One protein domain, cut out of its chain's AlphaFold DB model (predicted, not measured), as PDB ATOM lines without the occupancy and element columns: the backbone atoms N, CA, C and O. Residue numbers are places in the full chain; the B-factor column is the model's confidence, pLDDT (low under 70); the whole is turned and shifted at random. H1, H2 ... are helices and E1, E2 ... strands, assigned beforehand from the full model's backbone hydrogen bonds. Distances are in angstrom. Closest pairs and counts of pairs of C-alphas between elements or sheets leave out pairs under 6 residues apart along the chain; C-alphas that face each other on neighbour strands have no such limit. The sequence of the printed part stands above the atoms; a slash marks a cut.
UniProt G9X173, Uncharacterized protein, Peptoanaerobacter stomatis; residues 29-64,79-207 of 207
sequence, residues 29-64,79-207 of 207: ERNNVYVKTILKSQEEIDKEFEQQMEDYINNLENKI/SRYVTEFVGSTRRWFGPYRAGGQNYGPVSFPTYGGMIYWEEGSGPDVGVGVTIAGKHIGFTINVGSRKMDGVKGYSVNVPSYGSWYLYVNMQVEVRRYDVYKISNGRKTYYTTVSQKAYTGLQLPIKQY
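AT A GLANCE: This is residues 29 to 64 and 79 to 207 of the 207 residues of an uncharacterized protein of Peptoanaerobacter stomatis (UniProt G9X173). A long, twisted sheet is built on the hairpin E9 and E10, which runs most of the length of the rod, with E2 along much of E9 and short E3 and E1 added towards one end. H1 packs on this sheet towards the end where E9 turns into E10, while at the end with E3 and E1 the small sheet E7 E4 E8 lies partly face to face with it as a sandwich, and a second hairpin, E5 and E6, packs by a few residues on E2, E9 and E10. The printed part has 165 residues with one named helix and ten named strands, in the order E1 H1 E2 E3 E4 E5 E6 E7 E8 E9 E10; the class is mostly strand. The large sheet is branched, and its neighbour pairs, like those of the other two sheets, are antiparallel. The whole is loose, with a radius of gyration of the C-alphas of 20.5 A, and spans 74 by 32 by 28 A.

IN THESE COORDINATES: E9, residues 161 to 182, is 66.1 A long from C-alpha 161 at (24.774, 15.838, 25.647). E10, residues 185 to 206, is 61.8 A long and ends with C-alpha 206 at (31.404, 14.358, 26.197). E2, residues 80 to 97, is 45.3 A long and bends by 64 degrees at residue 86. E1 is residues 34 to 39 and E3 residues 106 to 108. H1, residues 42 to 64, is 33.6 A long and begins at C-alpha 42 at (54.094, 34.416, 40.909). The small sheet has E7, residues 144 to 146, E4, residues 113 to 118, and E8, residues 153 to 157. E5 is residues 124 to 131 and E6 residues 134 to 141.

HOW THE PARTS SIT: E9 and E10 are antiparallel at 172 degrees, with N 174 and O 194 2.9 A apart. On the other side of E9 lie E2, with N 84 and O 177 at 2.8 A, and E3, with N 106 and O 163 at 2.8 A. E1 pairs with E10, N 38 and O 200 being 2.8 A apart. H1 is on this sheet; its closest C-alphas to E10 are Ile 45 and Thr 198, 6.7 A. In H1 every O i to N i+4 pair is within hydrogen-bond range. In the small sheet, N 117 and O 153 of the antiparallel neighbours E4 and E8 are within hydrogen-bond range at 2.7 A, and N 146 and O 116 of the antiparallel neighbours E7 and E4 are within hydrogen-bond range at 2.9 A. The closest C-alphas of E8 and E10 are Val 155 and Leu 202, 6.9 A. In the hairpin E5 and E6, N 127 and O 138 are 2.8 A apart; the closest C-alphas of E5 and E2 are Ile 131 and Gly 87, 6.3 A. E6 runs on into E7 at 19 degrees.

THE WHOLE: The C-alphas farthest apart are those of Thr 110 and Asn 183, 74.3 A. Residues 65 to 78 are not printed, and C-alphas 64 and 79 are 8.6 A apart across the cut. Of the links that are printed whole, none is long. The mean pLDDT of the printed part is 88.4; residues 29 to 33 and 147 to 151 are under 70.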
ATOM      1  N   GLU A  29      42.385  20.282  21.355       41.88
ATOM      2  CA  GLU A  29      41.601  20.472  20.121       41.88
ATOM      3  C   GLU A  29      41.284  19.157  19.393       41.88
ATOM      4  O   GLU A  29      40.222  19.024  18.792       41.88
ATOM      5  N   ARG A  30      42.149  18.137  19.493       43.91
ATOM      6  CA  ARG A  30      41.945  16.854  18.793       43.91
ATOM      7  C   ARG A  30      40.930  15.912  19.460       43.91
ATOM      8  O   ARG A  30      40.551  14.925  18.842       43.91
ATOM      9  N   ASN A  31      40.491  16.191  20.694       55.06
ATOM     10  CA  ASN A  31      39.685  15.266  21.512       55.06
ATOM     11  C   ASN A  31      38.329  15.828  21.998       55.06
ATOM     12  O   ASN A  31      37.730  15.232  22.895       55.06
ATOM     13  N   ASN A  32      37.839  16.948  21.447       58.03
ATOM     14  CA  ASN A  32      36.615  17.635  21.913       58.03
ATOM     15  C   ASN A  32      36.632  17.954  23.424       58.03
ATOM     16  O   ASN A  32      35.618  17.821  24.115       58.03
ATOM     17  N   VAL A  33      37.796  18.329  23.962       68.25
ATOM     18  CA  VAL A  33      37.948  18.678  25.380       68.25
ATOM     19  C   VAL A  33      37.875  20.196  25.516       68.25
ATOM     20  O   VAL A  33      38.650  20.907  24.890       68.25
ATOM     21  N   TYR A  34      36.973  20.711  26.350       77.81
ATOM     22  CA  TYR A  34      36.905  22.148  26.654       77.81
ATOM     23  C   TYR A  34      37.505  22.398  28.027       77.81
ATOM     24  O   TYR A  34      37.163  21.694  28.974       77.81
ATOM     25  N   VAL A  35      38.402  23.379  28.148       81.88
ATOM     26  CA  VAL A  35      39.183  23.591  29.374       81.88
ATOM     27  C   VAL A  35      39.076  25.030  29.846       81.88
ATOM     28  O   VAL A  35      39.456  25.960  29.138       81.88
ATOM     29  N   LYS A  36      38.639  25.215  31.091       83.38
ATOM     30  CA  LYS A  36      38.850  26.470  31.820       83.38
ATOM     31  C   LYS A  36      40.157  26.391  32.592       83.38
ATOM     32  O   LYS A  36      40.346  25.424  33.322       83.38
ATOM     33  N   THR A  37      41.017  27.402  32.467       87.25
ATOM     34  CA  THR A  37      42.295  27.488  33.194       87.25
ATOM     35  C   THR A  37      42.296  28.704  34.116       87.25
ATOM     36  O   THR A  37      41.952  29.802  33.687       87.25
ATOM     37  N   ILE A  38      42.696  28.508  35.369       88.12
ATOM     38  CA  ILE A  38      42.904  29.548  36.381       88.12
ATOM     39  C   ILE A  38      44.333  29.391  36.904       88.12
ATOM     40  O   ILE A  38      44.745  28.277  37.220       88.12
ATOM     41  N   LEU A  39      45.090  30.483  36.980       90.31
ATOM     42  CA  LEU A  39      46.471  30.499  37.469       90.31
ATOM     43  C   LEU A  39      46.616  31.587  38.530       90.31
ATOM     44  O   LEU A  39      46.069  32.676  38.359       90.31
ATOM     45  N   LYS A  40      47.373  31.297  39.589       91.19
ATOM     46  CA  LYS A  40      47.871  32.323  40.510       91.19
ATOM     47  C   LYS A  40      49.074  33.034  39.895       91.19
ATOM     48  O   LYS A  40      49.846  32.436  39.137       91.19
ATOM     49  N   SER A  41      49.243  34.304  40.241       92.25
ATOM     50  CA  SER A  41      50.454  35.055  39.919       92.25
ATOM     51  C   SER A  41      51.658  34.534  40.712       92.25
ATOM     52  O   SER A  41      51.518  33.909  41.763       92.25
ATOM     53  N   GLN A  42      52.866  34.806  40.214       91.31
ATOM     54  CA  GLN A  42      54.094  34.416  40.909       91.31
ATOM     55  C   GLN A  42      54.228  35.110  42.274       91.31
ATOM     56  O   GLN A  42      54.637  34.470  43.234       91.31
ATOM     57  N   GLU A  43      53.822  36.378  42.370       94.62
ATOM     58  CA  GLU A  43      53.849  37.158  43.613       94.62
ATOM     59  C   GLU A  43      52.953  36.546  44.699       94.62
ATOM     60  O   GLU A  43      53.390  36.376  45.835       94.62
ATOM     61  N   GLU A  44      51.726  36.143  44.348       94.31
ATOM     62  CA  GLU A  44      50.826  35.455  45.283       94.31
ATOM     63  C   GLU A  44      51.420  34.131  45.771       94.31
ATOM     64  O   GLU A  44      51.322  33.807  46.954       94.31
ATOM     65  N   ILE A  45      52.050  33.377  44.865       93.06
ATOM     66  CA  ILE A  45      52.685  32.095  45.188       93.06
ATOM     67  C   ILE A  45      53.865  32.309  46.142       93.06
ATOM     68  O   ILE A  45      53.987  31.594  47.134       93.06
ATOM     69  N   ASP A  46      54.730  33.282  45.859       93.75
ATOM     70  CA  ASP A  46      55.900  33.569  46.690       93.75
ATOM     71  C   ASP A  46      55.496  34.040  48.086       93.75
ATOM     72  O   ASP A  46      56.005  33.500  49.069       93.75
ATOM     73  N   LYS A  47      54.504  34.930  48.181       96.06
ATOM     74  CA  LYS A  47      53.957  35.391  49.460       96.06
ATOM     75  C   LYS A  47      53.366  34.249  50.293       96.06
ATOM     76  O   LYS A  47      53.556  34.215  51.506       96.06
ATOM     77  N   GLU A  48      52.670  33.303  49.660       96.81
ATOM     78  CA  GLU A  48      52.129  32.118  50.342       96.81
ATOM     79  C   GLU A  48      53.259  31.256  50.934       96.81
ATOM     80  O   GLU A  48      53.175  30.833  52.087       96.81
ATOM     81  N   PHE A  49      54.347  31.042  50.189       96.31
ATOM     82  CA  PHE A  49      55.505  30.293  50.690       96.31
ATOM     83  C   PHE A  49      56.275  31.025  51.789       96.31
ATOM     84  O   PHE A  49      56.712  30.382  52.744       96.31
ATOM     85  N   GLU A  50      56.460  32.339  51.654       94.69
ATOM     86  CA  GLU A  50      57.077  33.173  52.689       94.69
ATOM     87  C   GLU A  50      56.292  33.058  53.993       94.69
ATOM     88  O   GLU A  50      56.864  32.668  55.010       94.69
ATOM     89  N   GLN A  51      54.972  33.247  53.936       96.31
ATOM     90  CA  GLN A  51      54.104  33.136  55.104       96.31
ATOM     91  C   GLN A  51      54.155  31.736  55.741       96.31
ATOM     92  O   GLN A  51      54.323  31.616  56.953       96.31
ATOM     93  N   GLN A  52      54.087  30.663  54.943       95.81
ATOM     94  CA  GLN A  52      54.193  29.288  55.457       95.81
ATOM     95  C   GLN A  52      55.530  29.025  56.173       95.81
ATOM     96  O   GLN A  52      55.579  28.272  57.151       95.81
ATOM     97  N   MET A  53      56.627  29.613  55.684       94.75
ATOM     98  CA  MET A  53      57.941  29.473  56.312       94.75
ATOM     99  C   MET A  53      58.087  30.348  57.559       94.75
ATOM    100  O   MET A  53      58.642  29.870  58.548       94.75
ATOM    101  N   GLU A  54      57.563  31.573  57.550       93.75
ATOM    102  CA  GLU A  54      57.504  32.441  58.732       93.75
ATOM    103  C   GLU A  54      56.710  31.780  59.864       93.75
ATOM    104  O   GLU A  54      57.221  31.652  60.977       93.75
ATOM    105  N   ASP A  55      55.515  31.261  59.572       93.94
ATOM    106  CA  ASP A  55      54.676  30.555  60.546       93.94
ATOM    107  C   ASP A  55      55.395  29.338  61.144       93.94
ATOM    108  O   ASP A  55      55.353  29.096  62.358       93.94
ATOM    109  N   TYR A  56      56.105  28.578  60.304       93.25
ATOM    110  CA  TYR A  56      56.886  27.426  60.746       93.25
ATOM    111  C   TYR A  56      58.041  27.830  61.674       93.25
ATOM    112  O   TYR A  56      58.238  27.205  62.722       93.25
ATOM    113  N   ILE A  57      58.796  28.872  61.320       91.50
ATOM    114  CA  ILE A  57      59.924  29.360  62.126       91.50
ATOM    115  C   ILE A  57      59.433  29.937  63.455       91.50
ATOM    116  O   ILE A  57      59.940  29.539  64.506       91.50
ATOM    117  N   ASN A  58      58.376  30.749  63.433       89.44
ATOM    118  CA  ASN A  58      57.747  31.293  64.637       89.44
ATOM    119  C   ASN A  58      57.282  30.174  65.586       89.44
ATOM    120  O   ASN A  58      57.468  30.255  66.801       89.44
ATOM    121  N   ASN A  59      56.727  29.079  65.051       88.94
ATOM    122  CA  ASN A  59      56.352  27.912  65.855       88.94
ATOM    123  C   ASN A  59      57.564  27.263  66.548       88.94
ATOM    124  O   ASN A  59      57.484  26.905  67.728       88.94
ATOM    125  N   LEU A  60      58.684  27.112  65.835       87.25
ATOM    126  CA  LEU A  60      59.911  26.547  66.401       87.25
ATOM    127  C   LEU A  60      60.514  27.437  67.497       87.25
ATOM    128  O   LEU A  60      60.980  26.917  68.512       87.25
ATOM    129  N   GLU A  61      60.489  28.756  67.319       83.62
ATOM    130  CA  GLU A  61      61.008  29.719  68.301       83.62
ATOM    131  C   GLU A  61      60.127  29.801  69.558       83.62
ATOM    132  O   GLU A  61      60.635  29.818  70.685       83.62
ATOM    133  N   ASN A  62      58.803  29.718  69.397       82.00
ATOM    134  CA  ASN A  62      57.871  29.638  70.524       82.00
ATOM    135  C   ASN A  62      58.111  28.391  71.390       82.00
ATOM    136  O   ASN A  62      58.090  28.483  72.619       82.00
ATOM    137  N   LYS A  63      58.412  27.239  70.772       77.44
ATOM    138  CA  LYS A  63      58.739  25.994  71.496       77.44
ATOM    139  C   LYS A  63      60.023  26.091  72.322       77.44
ATOM    140  O   LYS A  63      60.108  25.464  73.375       77.44
ATOM    141  N   ILE A  64      61.018  26.857  71.867       71.31
ATOM    142  CA  ILE A  64      62.221  27.136  72.671       71.31
ATOM    143  C   ILE A  64      61.822  27.930  73.916       71.31
ATOM    144  O   ILE A  64      62.201  27.571  75.028       71.31
ATOM    145  N   SER A  79      69.440  31.450  70.392       78.19
ATOM    146  CA  SER A  79      69.279  30.580  69.256       78.19
ATOM    147  C   SER A  79      68.115  31.019  68.387       78.19
ATOM    148  O   SER A  79      67.053  31.401  68.861       78.19
ATOM    149  N   ARG A  80      68.356  30.972  67.082       85.94
ATOM    150  CA  ARG A  80      67.373  31.289  66.048       85.94
ATOM    151  C   ARG A  80      67.402  30.222  64.978       85.94
ATOM    152  O   ARG A  80      68.440  29.570  64.777       85.94
ATOM    153  N   TYR A  81      66.300  30.084  64.262       89.62
ATOM    154  CA  TYR A  81      66.250  29.204  63.106       89.62
ATOM    155  C   TYR A  81      66.452  29.998  61.820       89.62
ATOM    156  O   TYR A  81      65.990  31.124  61.675       89.62
ATOM    157  N   VAL A  82      67.188  29.408  60.885       91.25
ATOM    158  CA  VAL A  82      67.367  29.949  59.535       91.25
ATOM    159  C   VAL A  82      67.081  28.864  58.514       91.25
ATOM    160  O   VAL A  82      67.324  27.682  58.764       91.25
ATOM    161  N   THR A  83      66.585  29.271  57.355       93.25
ATOM    162  CA  THR A  83      66.144  28.369  56.292       93.25
ATOM    163  C   THR A  83      67.005  28.550  55.053       93.25
ATOM    164  O   THR A  83      67.391  29.665  54.711       93.25
ATOM    165  N   GLU A  84      67.269  27.460  54.349       95.19
ATOM    166  CA  GLU A  84      67.997  27.435  53.088       95.19
ATOM    167  C   GLU A  84      67.142  26.726  52.043       95.19
ATOM    168  O   GLU A  84      66.687  25.603  52.259       95.19
ATOM    169  N   PHE A  85      66.876  27.392  50.924       94.94
ATOM    170  CA  PHE A  85      66.084  26.813  49.847       94.94
ATOM    171  C   PHE A  85      66.891  25.743  49.106       94.94
ATOM    172  O   PHE A  85      67.968  26.019  48.583       94.94
ATOM    173  N   VAL A  86      66.350  24.526  49.046       95.75
ATOM    174  CA  VAL A  86      66.991  23.369  48.400       95.75
ATOM    175  C   VAL A  86      66.568  23.258  46.938       95.75
ATOM    176  O   VAL A  86      67.367  22.899  46.075       95.75
ATOM    177  N   GLY A  87      65.297  23.529  46.650       95.00
ATOM    178  CA  GLY A  87      64.748  23.433  45.304       95.00
ATOM    179  C   GLY A  87      63.225  23.407  45.291       95.00
ATOM    180  O   GLY A  87      62.572  23.234  46.324       95.00
ATOM    181  N   SER A  88      62.661  23.554  44.097       95.88
ATOM    182  CA  SER A  88      61.221  23.510  43.870       95.88
ATOM    183  C   SER A  88      60.866  22.625  42.685       95.88
ATOM    184  O   SER A  88      61.683  22.317  41.816       95.88
ATOM    185  N   THR A  89      59.621  22.173  42.657       95.81
ATOM    186  CA  THR A  89      59.035  21.516  41.491       95.81
ATOM    187  C   THR A  89      57.588  21.951  41.375       95.81
ATOM    188  O   THR A  89      56.821  21.814  42.326       95.81
ATOM    189  N   ARG A  90      57.217  22.453  40.197       94.75
ATOM    190  CA  ARG A  90      55.844  22.822  39.850       94.75
ATOM    191  C   ARG A  90      55.320  21.853  38.800       94.75
ATOM    192  O   ARG A  90      55.937  21.692  37.748       94.75
ATOM    193  N   ARG A  91      54.197  21.188  39.077       92.62
ATOM    194  CA  ARG A  91      53.649  20.150  38.190       92.62
ATOM    195  C   ARG A  91      52.124  20.138  38.203       92.62
ATOM    196  O   ARG A  91      51.509  20.408  39.229       92.62
ATOM    197  N   TRP A  92      51.537  19.808  37.055       93.75
ATOM    198  CA  TRP A  92      50.117  19.489  36.924       93.75
ATOM    199  C   TRP A  92      49.847  18.034  37.315       93.75
ATOM    200  O   TRP A  92      50.543  17.126  36.854       93.75
ATOM    201  N   PHE A  93      48.817  17.823  38.126       92.31
ATOM    202  CA  PHE A  93      48.309  16.513  38.517       92.31
ATOM    203  C   PHE A  93      46.880  16.350  38.016       92.31
ATOM    204  O   PHE A  93      46.048  17.218  38.273       92.31
ATOM    205  N   GLY A  94      46.608  15.247  37.321       90.69
ATOM    206  CA  GLY A  94      45.327  14.970  36.678       90.69
ATOM    207  C   GLY A  94      45.501  14.499  35.227       90.69
ATOM    208  O   GLY A  94      46.637  14.279  34.792       90.69
ATOM    209  N   PRO A  95      44.396  14.324  34.483       91.00
ATOM    210  CA  PRO A  95      43.025  14.655  34.884       91.00
ATOM    211  C   PRO A  95      42.402  13.632  35.831       91.00
ATOM    212  O   PRO A  95      42.400  12.434  35.560       91.00
ATOM    213  N   TYR A  96      41.802  14.123  36.915       91.25
ATOM    214  CA  TYR A  96      40.975  13.331  37.825       91.25
ATOM    215  C   TYR A  96      39.504  13.682  37.633       91.25
ATOM    216  O   TYR A  96      39.172  14.839  37.393       91.25
ATOM    217  N   ARG A  97      38.603  12.701  37.729       90.75
ATOM    218  CA  ARG A  97      37.161  12.977  37.678       90.75
ATOM    219  C   ARG A  97      36.765  13.753  38.938       90.75
ATOM    220  O   ARG A  97      37.061  13.295  40.040       90.75
ATOM    221  N   ALA A  98      36.092  14.894  38.779       91.00
ATOM    222  CA  ALA A  98      35.588  15.651  39.926       91.00
ATOM    223  C   ALA A  98      34.603  14.795  40.744       91.00
ATOM    224  O   ALA A  98      33.842  14.005  40.169       91.00
ATOM    225  N   GLY A  99      34.585  14.983  42.068       89.88
ATOM    226  CA  GLY A  99      33.628  14.334  42.967       89.88
ATOM    227  C   GLY A  99      32.167  14.650  42.615       89.88
ATOM    228  O   GLY A  99      31.882  15.565  41.845       89.88
ATOM    229  N   GLY A 100      31.219  13.886  43.163       86.19
ATOM    230  CA  GLY A 100      29.785  14.098  42.898       86.19
ATOM    231  C   GLY A 100      29.309  13.615  41.520       86.19
ATOM    232  O   GLY A 100      28.190  13.914  41.115       86.19
ATOM    233  N   GLN A 101      30.137  12.846  40.805       85.50
ATOM    234  CA  GLN A 101      29.827  12.248  39.496       85.50
ATOM    235  C   GLN A 101      29.852  10.708  39.539       85.50
ATOM    236  O   GLN A 101      30.136  10.044  38.542       85.50
ATOM    237  N   ASN A 102      29.577  10.128  40.715       77.75
ATOM    238  CA  ASN A 102      29.616   8.678  40.949       77.75
ATOM    239  C   ASN A 102      28.519   7.929  40.175       77.75
ATOM    240  O   ASN A 102      28.707   6.777  39.807       77.75
ATOM    241  N   TYR A 103      27.396   8.600  39.910       76.56
ATOM    242  CA  TYR A 103      26.222   8.023  39.249       76.56
ATOM    243  C   TYR A 103      26.173   8.279  37.737       76.56
ATOM    244  O   TYR A 103      25.245   7.821  37.079       76.56
ATOM    245  N   GLY A 104      27.149   9.003  37.177       87.25
ATOM    246  CA  GLY A 104      27.191   9.297  35.746       87.25
ATOM    247  C   GLY A 104      27.622  10.726  35.401       87.25
ATOM    248  O   GLY A 104      27.947  11.515  36.294       87.25
ATOM    249  N   PRO A 105      27.668  11.042  34.096       90.56
ATOM    250  CA  PRO A 105      27.968  12.378  33.592       90.56
ATOM    251  C   PRO A 105      26.830  13.368  33.886       90.56
ATOM    252  O   PRO A 105      25.694  12.989  34.175       90.56
ATOM    253  N   VAL A 106      27.118  14.662  33.769       89.69
ATOM    254  CA  VAL A 106      26.109  15.722  33.840       89.69
ATOM    255  C   VAL A 106      25.384  15.816  32.502       89.69
ATOM    256  O   VAL A 106      26.013  16.036  31.470       89.69
ATOM    257  N   SER A 107      24.064  15.638  32.517       90.88
ATOM    258  CA  SER A 107      23.238  15.641  31.308       90.88
ATOM    259  C   SER A 107      22.645  17.015  31.017       90.88
ATOM    260  O   SER A 107      22.044  17.643  31.886       90.88
ATOM    261  N   PHE A 108      22.768  17.425  29.760       90.31
ATOM    262  CA  PHE A 108      22.221  18.645  29.183       90.31
ATOM    263  C   PHE A 108      21.298  18.248  28.018       90.31
ATOM    264  O   PHE A 108      21.777  18.050  26.903       90.31
ATOM    265  N   PRO A 109      19.992  18.027  28.261       87.12
ATOM    266  CA  PRO A 109      19.117  17.351  27.297       87.12
ATOM    267  C   PRO A 109      18.709  18.214  26.095       87.12
ATOM    268  O   PRO A 109      18.417  17.666  25.037       87.12
ATOM    269  N   THR A 110      18.686  19.540  26.242       87.00
ATOM    270  CA  THR A 110      18.062  20.438  25.250       87.00
ATOM    271  C   THR A 110      19.050  21.432  24.641       87.00
ATOM    272  O   THR A 110      19.011  21.708  23.448       87.00
ATOM    273  N   TYR A 111      19.950  21.982  25.448       85.50
ATOM    274  CA  TYR A 111      20.979  22.943  25.053       85.50
ATOM    275  C   TYR A 111      22.172  22.780  25.998       85.50
ATOM    276  O   TYR A 111      22.053  22.068  26.991       85.50
ATOM    277  N   GLY A 112      23.308  23.411  25.685       85.69
ATOM    278  CA  GLY A 112      24.470  23.447  26.576       85.69
ATOM    279  C   GLY A 112      24.174  24.116  27.927       85.69
ATOM    280  O   GLY A 112      23.035  24.391  28.286       85.69
ATOM    281  N   GLY A 113      25.195  24.416  28.713       88.00
ATOM    282  CA  GLY A 113      24.972  25.028  30.022       88.00
ATOM    283  C   GLY A 113      26.255  25.217  30.798       88.00
ATOM    284  O   GLY A 113      27.297  25.482  30.209       88.00
ATOM    285  N   MET A 114      26.194  25.092  32.119       88.25
ATOM    286  CA  MET A 114      27.370  25.199  32.976       88.25
ATOM    287  C   MET A 114      27.458  24.017  33.930       88.25
ATOM    288  O   MET A 114      26.460  23.602  34.516       88.25
ATOM    289  N   ILE A 115      28.669  23.496  34.113       89.12
ATOM    290  CA  ILE A 115      28.986  22.598  35.226       89.12
ATOM    291  C   ILE A 115      29.785  23.399  36.250       89.12
ATOM    292  O   ILE A 115      30.830  23.962  35.920       89.12
ATOM    293  N   TYR A 116      29.295  23.445  37.487       89.12
ATOM    294  CA  TYR A 116      29.939  24.133  38.605       89.12
ATOM    295  C   TYR A 116      30.844  23.185  39.392       89.12
ATOM    296  O   TYR A 116      30.498  22.023  39.614       89.12
ATOM    297  N   TRP A 117      31.982  23.704  39.845       90.88
ATOM    298  CA  TRP A 117      32.996  23.023  40.642       90.88
ATOM    299  C   TRP A 117      33.329  23.827  41.897       90.88
ATOM    300  O   TRP A 117      33.447  25.056  41.847       90.88
ATOM    301  N   GLU A 118      33.533  23.121  43.001       88.62
ATOM    302  CA  GLU A 118      33.981  23.679  44.272       88.62
ATOM    303  C   GLU A 118      35.195  22.908  44.801       88.62
ATOM    304  O   GLU A 118      35.264  21.678  44.719       88.62
ATOM    305  N   GLU A 119      36.140  23.651  45.372       85.75
ATOM    306  CA  GLU A 119      37.322  23.119  46.041       85.75
ATOM    307  C   GLU A 119      36.971  22.451  47.384       85.75
ATOM    308  O   GLU A 119      36.077  22.892  48.103       85.75
ATOM    309  N   GLY A 120      37.691  21.385  47.751       81.38
ATOM    310  CA  GLY A 120      37.652  20.802  49.101       81.38
ATOM    311  C   GLY A 120      36.508  19.822  49.399       81.38
ATOM    312  O   GLY A 120      36.532  19.174  50.442       81.38
ATOM    313  N   SER A 121      35.522  19.667  48.511       77.62
ATOM    314  CA  SER A 121      34.368  18.766  48.702       77.62
ATOM    315  C   SER A 121      34.461  17.435  47.933       77.62
ATOM    316  O   SER A 121      33.479  16.697  47.835       77.62
ATOM    317  N   GLY A 122      35.634  17.122  47.369       83.44
ATOM    318  CA  GLY A 122      35.891  15.951  46.522       83.44
ATOM    319  C   GLY A 122      36.692  14.826  47.173       83.44
ATOM    320  O   GLY A 122      37.049  14.919  48.346       83.44
ATOM    321  N   PRO A 123      37.012  13.764  46.410       87.56
ATOM    322  CA  PRO A 123      37.957  12.749  46.856       87.56
ATOM    323  C   PRO A 123      39.386  13.302  46.928       87.56
ATOM    324  O   PRO A 123      39.789  14.156  46.133       87.56
ATOM    325  N   ASP A 124      40.167  12.759  47.855       93.06
ATOM    326  CA  ASP A 124      41.600  13.017  47.940       93.06
ATOM    327  C   ASP A 124      42.378  12.019  47.081       93.06
ATOM    328  O   ASP A 124      42.127  10.812  47.106       93.06
ATOM    329  N   VAL A 125      43.358  12.524  46.336       91.75
ATOM    330  CA  VAL A 125      44.257  11.720  45.505       91.75
ATOM    331  C   VAL A 125      45.683  11.860  46.020       91.75
ATOM    332  O   VAL A 125      46.200  12.970  46.160       91.75
ATOM    333  N   GLY A 126      46.325  10.724  46.294       94.12
ATOM    334  CA  GLY A 126      47.741  10.664  46.648       94.12
ATOM    335  C   GLY A 126      48.624  10.909  45.427       94.12
ATOM    336  O   GLY A 126      48.515  10.214  44.418       94.12
ATOM    337  N   VAL A 127      49.508  11.894  45.522       94.44
ATOM    338  CA  VAL A 127      50.468  12.268  44.482       94.44
ATOM    339  C   VAL A 127      51.840  12.527  45.101       94.44
ATOM    340  O   VAL A 127      52.004  12.527  46.321       94.44
ATOM    341  N   GLY A 128      52.851  12.776  44.272       94.00
ATOM    342  CA  GLY A 128      54.149  13.186  44.781       94.00
ATOM    343  C   GLY A 128      55.064  13.774  43.722       94.00
ATOM    344  O   GLY A 128      54.861  13.611  42.515       94.00
ATOM    345  N   VAL A 129      56.095  14.461  44.200       94.19
ATOM    346  CA  VAL A 129      57.187  15.012  43.389       94.19
ATOM    347  C   VAL A 129      58.527  14.517  43.913       94.19
ATOM    348  O   VAL A 129      58.610  13.941  44.993       94.19
ATOM    349  N   THR A 130      59.592  14.735  43.146       94.69
ATOM    350  CA  THR A 130      60.961  14.479  43.602       94.69
ATOM    351  C   THR A 130      61.756  15.771  43.535       94.69
ATOM    352  O   THR A 130      61.848  16.365  42.466       94.69
ATOM    353  N   ILE A 131      62.338  16.192  44.661       93.62
ATOM    354  CA  ILE A 131      63.181  17.393  44.759       93.62
ATOM    355  C   ILE A 131      64.534  16.984  45.338       93.62
ATOM    356  O   ILE A 131      64.604  16.427  46.437       93.62
ATOM    357  N   ALA A 132      65.610  17.252  44.593       91.31
ATOM    358  CA  ALA A 132      66.979  16.886  44.971       91.31
ATOM    359  C   ALA A 132      67.102  15.405  45.403       91.31
ATOM    360  O   ALA A 132      67.597  15.088  46.485       91.31
ATOM    361  N   GLY A 133      66.556  14.496  44.586       89.69
ATOM    362  CA  GLY A 133      66.606  13.046  44.816       89.69
ATOM    363  C   GLY A 133      65.732  12.522  45.964       89.69
ATOM    364  O   GLY A 133      65.789  11.333  46.268       89.69
ATOM    365  N   LYS A 134      64.921  13.369  46.614       90.44
ATOM    366  CA  LYS A 134      63.983  12.955  47.671       90.44
ATOM    367  C   LYS A 134      62.543  13.013  47.179       90.44
ATOM    368  O   LYS A 134      62.110  14.045  46.669       90.44
ATOM    369  N   HIS A 135      61.819  11.909  47.354       94.31
ATOM    370  CA  HIS A 135      60.391  11.832  47.071       94.31
ATOM    371  C   HIS A 135      59.586  12.534  48.171       94.31
ATOM    372  O   HIS A 135      59.818  12.296  49.357       94.31
ATOM    373  N   ILE A 136      58.643  13.379  47.768       95.06
ATOM    374  CA  ILE A 136      57.733  14.115  48.645       95.06
ATOM    375  C   ILE A 136      56.315  13.748  48.216       95.06
ATOM    376  O   ILE A 136      55.848  14.196  47.166       95.06
ATOM    377  N   GLY A 137      55.661  12.904  49.015       95.12
ATOM    378  CA  GLY A 137      54.270  12.500  48.820       95.12
ATOM    379  C   GLY A 137      53.305  13.447  49.531       95.12
ATOM    380  O   GLY A 137      53.591  13.923  50.628       95.12
ATOM    381  N   PHE A 138      52.165  13.729  48.908       95.12
ATOM    382  CA  PHE A 138      51.099  14.552  49.477       95.12
ATOM    383  C   PHE A 138      49.751  14.226  48.831       95.12
ATOM    384  O   PHE A 138      49.681  13.597  47.779       95.12
ATOM    385  N   THR A 139      48.665  14.671  49.452       94.44
ATOM    386  CA  THR A 139      47.313  14.552  48.898       94.44
ATOM    387  C   THR A 139      46.855  15.852  48.242       94.44
ATOM    388  O   THR A 139      47.236  16.953  48.666       94.44
ATOM    389  N   ILE A 140      46.039  15.708  47.201       93.12
ATOM    390  CA  ILE A 140      45.296  16.784  46.543       93.12
ATOM    391  C   ILE A 140      43.808  16.445  46.627       93.12
ATOM    392  O   ILE A 140      43.421  15.349  46.222       93.12
ATOM    393  N   ASN A 141      42.983  17.384  47.087       93.00
ATOM    394  CA  ASN A 141      41.531  17.251  47.007       93.00
ATOM    395  C   ASN A 141      41.061  17.686  45.617       93.00
ATOM    396  O   ASN A 141      41.274  18.834  45.232       93.00
ATOM    397  N   VAL A 142      40.414  16.804  44.857       91.00
ATOM    398  CA  VAL A 142      40.022  17.124  43.469       91.00
ATOM    399  C   VAL A 142      38.703  17.898  43.379       91.00
ATOM    400  O   VAL A 142      38.189  18.122  42.284       91.00
ATOM    401  N   GLY A 143      38.142  18.318  44.515       90.94
ATOM    402  CA  GLY A 143      36.878  19.042  44.586       90.94
ATOM    403  C   GLY A 143      35.687  18.243  44.054       90.94
ATOM    404  O   GLY A 143      35.801  17.086  43.627       90.94
ATOM    405  N   SER A 144      34.507  18.851  44.084       89.94
ATOM    406  CA  SER A 144      33.286  18.201  43.612       89.94
ATOM    407  C   SER A 144      32.505  19.066  42.640       89.94
ATOM    408  O   SER A 144      32.563  20.298  42.660       89.94
ATOM    409  N   ARG A 145      31.760  18.394  41.762       86.00
ATOM    410  CA  ARG A 145      30.695  19.016  40.988       86.00
ATOM    411  C   ARG A 145      29.586  19.444  41.951       86.00
ATOM    412  O   ARG A 145      29.132  18.633  42.757       86.00
ATOM    413  N   LYS A 146      29.099  20.679  41.817       80.81
ATOM    414  CA  LYS A 146      27.972  21.205  42.603       80.81
ATOM    415  C   LYS A 146      26.704  21.443  41.779       80.81
ATOM    416  O   LYS A 146      26.698  21.310  40.552       80.81
ATOM    417  N   MET A 147      25.610  21.703  42.498       62.12
ATOM    418  CA  MET A 147      24.364  22.265  41.961       62.12
ATOM    419  C   MET A 147      24.445  23.804  41.954       62.12
ATOM    420  O   MET A 147      25.254  24.375  42.687       62.12
ATOM    421  N   ASP A 148      23.634  24.447  41.112       59.16
ATOM    422  CA  ASP A 148      23.642  25.896  40.856       59.16
ATOM    423  C   ASP A 148      23.557  26.758  42.132       59.16
ATOM    424  O   ASP A 148      22.883  26.408  43.099       59.16
ATOM    425  N   GLY A 149      24.216  27.926  42.113       56.34
ATOM    426  CA  GLY A 149      24.061  28.978  43.134       56.34
ATOM    427  C   GLY A 149      25.119  29.041  44.247       56.34
ATOM    428  O   GLY A 149      24.970  29.836  45.173       56.34
ATOM    429  N   VAL A 150      26.200  28.255  44.176       56.53
ATOM    430  CA  VAL A 150      27.254  28.211  45.212       56.53
ATOM    431  C   VAL A 150      28.573  28.817  44.706       56.53
ATOM    432  O   VAL A 150      28.897  28.716  43.524       56.53
ATOM    433  N   LYS A 151      29.340  29.459  45.602       62.75
ATOM    434  CA  LYS A 151      30.678  30.019  45.323       62.75
ATOM    435  C   LYS A 151      31.603  28.932  44.750       62.75
ATOM    436  O   LYS A 151      31.779  27.894  45.377       62.75
ATOM    437  N   GLY A 152      32.195  29.171  43.579       75.06
ATOM    438  CA  GLY A 152      33.074  28.214  42.902       75.06
ATOM    439  C   GLY A 152      33.434  28.636  41.475       75.06
ATOM    440  O   GLY A 152      33.201  29.779  41.075       75.06
ATOM    441  N   TYR A 153      33.979  27.705  40.690       85.56
ATOM    442  CA  TYR A 153      34.274  27.909  39.268       85.56
ATOM    443  C   TYR A 153      33.272  27.148  38.399       85.56
ATOM    444  O   TYR A 153      32.938  26.009  38.692       85.56
ATOM    445  N   SER A 154      32.823  27.738  37.292       85.81
ATOM    446  CA  SER A 154      32.000  27.051  36.287       85.81
ATOM    447  C   SER A 154      32.747  26.822  34.976       85.81
ATOM    448  O   SER A 154      33.600  27.635  34.605       85.81
ATOM    449  N   VAL A 155      32.399  25.751  34.261       87.62
ATOM    450  CA  VAL A 155      32.824  25.483  32.878       87.62
ATOM    451  C   VAL A 155      31.601  25.460  31.974       87.62
ATOM    452  O   VAL A 155      30.606  24.817  32.308       87.62
ATOM    453  N   ASN A 156      31.688  26.146  30.834       87.81
ATOM    454  CA  ASN A 156      30.623  26.163  29.838       87.81
ATOM    455  C   ASN A 156      30.605  24.852  29.051       87.81
ATOM    456  O   ASN A 156      31.628  24.409  28.533       87.81
ATOM    457  N   VAL A 157      29.418  24.278  28.931       88.38
ATOM    458  CA  VAL A 157      29.104  23.134  28.086       88.38
ATOM    459  C   VAL A 157      28.522  23.666  26.775       88.38
ATOM    460  O   VAL A 157      27.535  24.401  26.820       88.38
ATOM    461  N   PRO A 158      29.112  23.335  25.615       84.38
ATOM    462  CA  PRO A 158      28.797  23.996  24.345       84.38
ATOM    463  C   PRO A 158      27.480  23.533  23.712       84.38
ATOM    464  O   PRO A 158      26.852  24.288  22.977       84.38
ATOM    465  N   SER A 159      27.062  22.294  23.965       86.00
ATOM    466  CA  SER A 159      25.937  21.664  23.275       86.00
ATOM    467  C   SER A 159      25.217  20.658  24.167       86.00
ATOM    468  O   SER A 159      25.693  20.291  25.245       86.00
ATOM    469  N   TYR A 160      24.046  20.221  23.704       88.81
ATOM    470  CA  TYR A 160      23.315  19.132  24.336       88.81
ATOM    471  C   TYR A 160      24.185  17.865  24.394       88.81
ATOM    472  O   TYR A 160      25.006  17.610  23.511       88.81
ATOM    473  N   GLY A 161      24.019  17.070  25.445       90.12
ATOM    474  CA  GLY A 161      24.774  15.838  25.647       90.12
ATOM    475  C   GLY A 161      25.059  15.537  27.111       90.12
ATOM    476  O   GLY A 161      24.644  16.253  28.021       90.12
ATOM    477  N   SER A 162      25.783  14.447  27.331       91.94
ATOM    478  CA  SER A 162      26.257  14.026  28.645       91.94
ATOM    479  C   SER A 162      27.738  14.345  28.783       91.94
ATOM    480  O   SER A 162      28.523  13.960  27.928       91.94
ATOM    481  N   TRP A 163      28.130  15.041  29.847       91.38
ATOM    482  CA  TRP A 163      29.486  15.567  30.008       91.38
ATOM    483  C   TRP A 163      30.084  15.196  31.360       91.38
ATOM    484  O   TRP A 163      29.451  15.360  32.403       91.38
ATOM    485  N   TYR A 164      31.332  14.734  31.357       92.56
ATOM    486  CA  TYR A 164      32.121  14.565  32.573       92.56
ATOM    487  C   TYR A 164      32.992  15.785  32.826       92.56
ATOM    488  O   TYR A 164      33.678  16.254  31.919       92.56
ATOM    489  N   LEU A 165      33.020  16.231  34.080       92.06
ATOM    490  CA  LEU A 165      33.970  17.215  34.577       92.06
ATOM    491  C   LEU A 165      35.213  16.526  35.146       92.06
ATOM    492  O   LEU A 165      35.129  15.644  36.009       92.06
ATOM    493  N   TYR A 166      36.366  16.986  34.693       92.50
ATOM    494  CA  TYR A 166      37.677  16.589  35.166       92.50
ATOM    495  C   TYR A 166      38.403  17.780  35.784       92.50
ATOM    496  O   TYR A 166      38.028  18.934  35.587       92.50
ATOM    497  N   VAL A 167      39.449  17.476  36.542       92.38
ATOM    498  CA  VAL A 167      40.229  18.443  37.305       92.38
ATOM    499  C   VAL A 167      41.705  18.132  37.115       92.38
ATOM    500  O   VAL A 167      42.142  17.009  37.382       92.38
ATOM    501  N   ASN A 168      42.467  19.133  36.676       93.69
ATOM    502  CA  ASN A 168      43.913  19.156  36.862       93.69
ATOM    503  C   ASN A 168      44.261  20.261  37.850       93.69
ATOM    504  O   ASN A 168      43.794  21.389  37.700       93.69
ATOM    505  N   MET A 169      45.128  19.974  38.813       92.44
ATOM    506  CA  MET A 169      45.652  20.989  39.727       92.44
ATOM    507  C   MET A 169      47.150  21.129  39.524       92.44
ATOM    508  O   MET A 169      47.880  20.137  39.488       92.44
ATOM    509  N   GLN A 170      47.611  22.365  39.377       94.69
ATOM    510  CA  GLN A 170      49.024  22.682  39.398       94.69
ATOM    511  C   GLN A 170      49.428  22.944  40.839       94.69
ATOM    512  O   GLN A 170      48.838  23.790  41.513       94.69
ATOM    513  N   VAL A 171      50.433  22.215  41.302       96.38
ATOM    514  CA  VAL A 171      50.986  22.381  42.641       96.38
ATOM    515  C   VAL A 171      52.465  22.677  42.506       96.38
ATOM    516  O   VAL A 171      53.183  21.982  41.777       96.38
ATOM    517  N   GLU A 172      52.915  23.705  43.211       97.00
ATOM    518  CA  GLU A 172      54.327  23.920  43.475       97.00
ATOM    519  C   GLU A 172      54.663  23.374  44.850       97.00
ATOM    520  O   GLU A 172      53.957  23.623  45.825       97.00
ATOM    521  N   VAL A 173      55.751  22.618  44.912       97.31
ATOM    522  CA  VAL A 173      56.331  22.135  46.157       97.31
ATOM    523  C   VAL A 173      57.724  22.727  46.272       97.31
ATOM    524  O   VAL A 173      58.512  22.643  45.325       97.31
ATOM    525  N   ARG A 174      58.026  23.315  47.427       97.25
ATOM    526  CA  ARG A 174      59.339  23.868  47.763       97.25
ATOM    527  C   ARG A 174      59.924  23.118  48.940       97.25
ATOM    528  O   ARG A 174      59.229  22.849  49.917       97.25
ATOM    529  N   ARG A 175      61.206  22.784  48.842       96.06
ATOM    530  CA  ARG A 175      61.955  22.116  49.903       96.06
ATOM    531  C   ARG A 175      62.961  23.083  50.509       96.06
ATOM    532  O   ARG A 175      63.700  23.745  49.779       96.06
ATOM    533  N   TYR A 176      63.017  23.096  51.835       96.06
ATOM    534  CA  TYR A 176      63.923  23.927  52.615       96.06
ATOM    535  C   TYR A 176      64.660  23.078  53.644       96.06
ATOM    536  O   TYR A 176      64.063  22.220  54.298       96.06
ATOM    537  N   ASP A 177      65.944  23.353  53.819       95.62
ATOM    538  CA  ASP A 177      66.713  22.858  54.953       95.62
ATOM    539  C   ASP A 177      66.713  23.924  56.047       95.62
ATOM    540  O   ASP A 177      66.937  25.109  55.799       95.62
ATOM    541  N   VAL A 178      66.428  23.503  57.270       94.75
ATOM    542  CA  VAL A 178      66.325  24.363  58.445       94.75
ATOM    543  C   VAL A 178      67.520  24.098  59.338       94.75
ATOM    544  O   VAL A 178      67.872  22.950  59.621       94.75
ATOM    545  N   TYR A 179      68.130  25.174  59.812       94.25
ATOM    546  CA  TYR A 179      69.297  25.141  60.673       94.25
ATOM    547  C   TYR A 179      69.016  25.907  61.955       94.25
ATOM    548  O   TYR A 179      68.419  26.982  61.921       94.25
ATOM    549  N   LYS A 180      69.509  25.387  63.077       92.62
ATOM    550  CA  LYS A 180      69.553  26.109  64.347       92.62
ATOM    551  C   LYS A 180      70.909  26.797  64.466       92.62
ATOM    552  O   LYS A 180      71.951  26.139  64.379       92.62
ATOM    553  N   ILE A 181      70.906  28.111  64.659       89.25
ATOM    554  CA  ILE A 181      72.098  28.868  65.046       89.25
ATOM    555  C   ILE A 181      72.065  28.997  66.560       89.25
ATOM    556  O   ILE A 181      71.116  29.567  67.072       89.25
ATOM    557  N   SER A 182      73.071  28.493  67.270       86.69
ATOM    558  CA  SER A 182      73.226  28.691  68.719       86.69
ATOM    559  C   SER A 182      74.691  28.985  69.023       86.69
ATOM    560  O   SER A 182      75.575  28.331  68.468       86.69
ATOM    561  N   ASN A 183      74.957  30.008  69.843       83.81
ATOM    562  CA  ASN A 183      76.311  30.453  70.200       83.81
ATOM    563  C   ASN A 183      77.231  30.655  68.975       83.81
ATOM    564  O   ASN A 183      78.386  30.240  68.965       83.81
ATOM    565  N   GLY A 184      76.690  31.233  67.895       81.94
ATOM    566  CA  GLY A 184      77.413  31.470  66.637       81.94
ATOM    567  C   GLY A 184      77.607  30.239  65.737       81.94
ATOM    568  O   GLY A 184      78.094  30.381  64.617       81.94
ATOM    569  N   ARG A 185      77.196  29.036  66.162       87.25
ATOM    570  CA  ARG A 185      77.333  27.799  65.378       87.25
ATOM    571  C   ARG A 185      76.039  27.465  64.633       87.25
ATOM    572  O   ARG A 185      75.005  27.260  65.263       87.25
ATOM    573  N   LYS A 186      76.109  27.354  63.299       93.19
ATOM    574  CA  LYS A 186      75.023  26.834  62.443       93.19
ATOM    575  C   LYS A 186      75.043  25.303  62.492       93.19
ATOM    576  O   LYS A 186      76.045  24.684  62.144       93.19
ATOM    577  N   THR A 187      73.941  24.700  62.923       93.81
ATOM    578  CA  THR A 187      73.759  23.242  62.986       93.81
ATOM    579  C   THR A 187      72.514  22.849  62.208       93.81
ATOM    580  O   THR A 187      71.502  23.542  62.281       93.81
ATOM    581  N   TYR A 188      72.593  21.778  61.417       94.81
ATOM    582  CA  TYR A 188      71.425  21.258  60.707       94.81
ATOM    583  C   TYR A 188      70.374  20.800  61.718       94.81
ATOM    584  O   TYR A 188      70.711  20.123  62.690       94.81
ATOM    585  N   TYR A 189      69.124  21.197  61.496       93.25
ATOM    586  CA  TYR A 189      68.006  20.869  62.373       93.25
ATOM    587  C   TYR A 189      67.055  19.876  61.706       93.25
ATOM    588  O   TYR A 189      66.838  18.790  62.236       93.25
ATOM    589  N   THR A 190      66.497  20.227  60.546       95.19
ATOM    590  CA  THR A 190      65.582  19.351  59.799       95.19
ATOM    591  C   THR A 190      65.414  19.823  58.358       95.19
ATOM    592  O   THR A 190      65.895  20.887  57.982       95.19
ATOM    593  N   THR A 191      64.683  19.058  57.556       94.62
ATOM    594  CA  THR A 191      64.198  19.460  56.235       94.62
ATOM    595  C   THR A 191      62.678  19.587  56.293       94.62
ATOM    596  O   THR A 191      61.998  18.702  56.813       94.62
ATOM    597  N   VAL A 192      62.138  20.651  55.705       95.31
ATOM    598  CA  VAL A 192      60.695  20.870  55.550       95.31
ATOM    599  C   VAL A 192      60.340  20.991  54.070       95.31
ATOM    600  O   VAL A 192      61.144  21.433  53.247       95.31
ATOM    601  N   SER A 193      59.143  20.540  53.709       95.50
ATOM    602  CA  SER A 193      58.579  20.736  52.375       95.50
ATOM    603  C   SER A 193      57.233  21.422  52.505       95.50
ATOM    604  O   SER A 193      56.397  20.989  53.293       95.50
ATOM    605  N   GLN A 194      57.053  22.480  51.729       95.56
ATOM    606  CA  GLN A 194      55.848  23.293  51.683       95.56
ATOM    607  C   GLN A 194      55.194  23.160  50.313       95.56
ATOM    608  O   GLN A 194      55.887  22.894  49.324       95.56
ATOM    609  N   LYS A 195      53.874  23.341  50.238       95.25
ATOM    610  CA  LYS A 195      53.128  23.262  48.976       95.25
ATOM    611  C   LYS A 195      52.142  24.414  48.829       95.25
ATOM    612  O   LYS A 195      51.526  24.827  49.808       95.25
ATOM    613  N   ALA A 196      51.950  24.848  47.589       95.19
ATOM    614  CA  ALA A 196      50.952  25.837  47.205       95.19
ATOM    615  C   ALA A 196      50.227  25.380  45.933       95.19
ATOM    616  O   ALA A 196      50.853  24.900  44.981       95.19
ATOM    617  N   TYR A 197      48.903  25.536  45.903       93.62
ATOM    618  CA  TYR A 197      48.123  25.363  44.678       93.62
ATOM    619  C   TYR A 197      48.320  26.591  43.793       93.62
ATOM    620  O   TYR A 197      47.944  27.695  44.183       93.62
ATOM    621  N   THR A 198      48.921  26.402  42.617       93.38
ATOM    622  CA  THR A 198      49.317  27.489  41.706       93.38
ATOM    623  C   THR A 198      48.407  27.606  40.490       93.38
ATOM    624  O   THR A 198      48.434  28.620  39.795       93.38
ATOM    625  N   GLY A 199      47.596  26.584  40.214       91.81
ATOM    626  CA  GLY A 199      46.708  26.579  39.063       91.81
ATOM    627  C   GLY A 199      45.643  25.494  39.114       91.81
ATOM    628  O   GLY A 199      45.799  24.470  39.778       91.81
ATOM    629  N   LEU A 200      44.568  25.722  38.372       91.62
ATOM    630  CA  LEU A 200      43.427  24.832  38.223       91.62
ATOM    631  C   LEU A 200      43.033  24.775  36.747       91.62
ATOM    632  O   LEU A 200      42.874  25.806  36.097       91.62
ATOM    633  N   GLN A 201      42.840  23.567  36.231       92.94
ATOM    634  CA  GLN A 201      42.174  23.330  34.962       92.94
ATOM    635  C   GLN A 201      40.944  22.473  35.187       92.94
ATOM    636  O   GLN A 201      41.002  21.466  35.892       92.94
ATOM    637  N   LEU A 202      39.858  22.844  34.523       91.38
ATOM    638  CA  LEU A 202      38.596  22.123  34.564       91.38
ATOM    639  C   LEU A 202      38.226  21.641  33.151       91.38
ATOM    640  O   LEU A 202      37.451  22.313  32.466       91.38
ATOM    641  N   PRO A 203      38.836  20.542  32.662       91.44
ATOM    642  CA  PRO A 203      38.428  19.923  31.410       91.44
ATOM    643  C   PRO A 203      37.029  19.311  31.503       91.44
ATOM    644  O   PRO A 203      36.707  18.639  32.480       91.44
ATOM    645  N   ILE A 204      36.233  19.451  30.446       89.88
ATOM    646  CA  ILE A 204      35.024  18.650  30.230       89.88
ATOM    647  C   ILE A 204      35.180  17.758  29.002       89.88
ATOM    648  O   ILE A 204      35.822  18.144  28.023       89.88
ATOM    649  N   LYS A 205      34.584  16.565  29.057       89.69
ATOM    650  CA  LYS A 205      34.559  15.610  27.943       89.69
ATOM    651  C   LYS A 205      33.156  15.036  27.773       89.69
ATOM    652  O   LYS A 205      32.545  14.630  28.763       89.69
ATOM    653  N   GLN A 206      32.676  14.992  26.534       88.44
ATOM    654  CA  GLN A 206      31.404  14.358  26.197       88.44
ATOM    655  C   GLN A 206      31.509  12.830  26.353       88.44
ATOM    656  O   GLN A 206      32.538  12.240  26.004       88.44
ATOM    657  N   TYR A 207      30.475  12.224  26.936       84.81
ATOM    658  CA  TYR A 207      30.280  10.777  27.041       84.81
ATOM    659  C   TYR A 207      29.610  10.232  25.782       84.81
ATOM    660  O   TYR A 207      28.632  10.873  25.329       84.81
TER     661      TYR A 207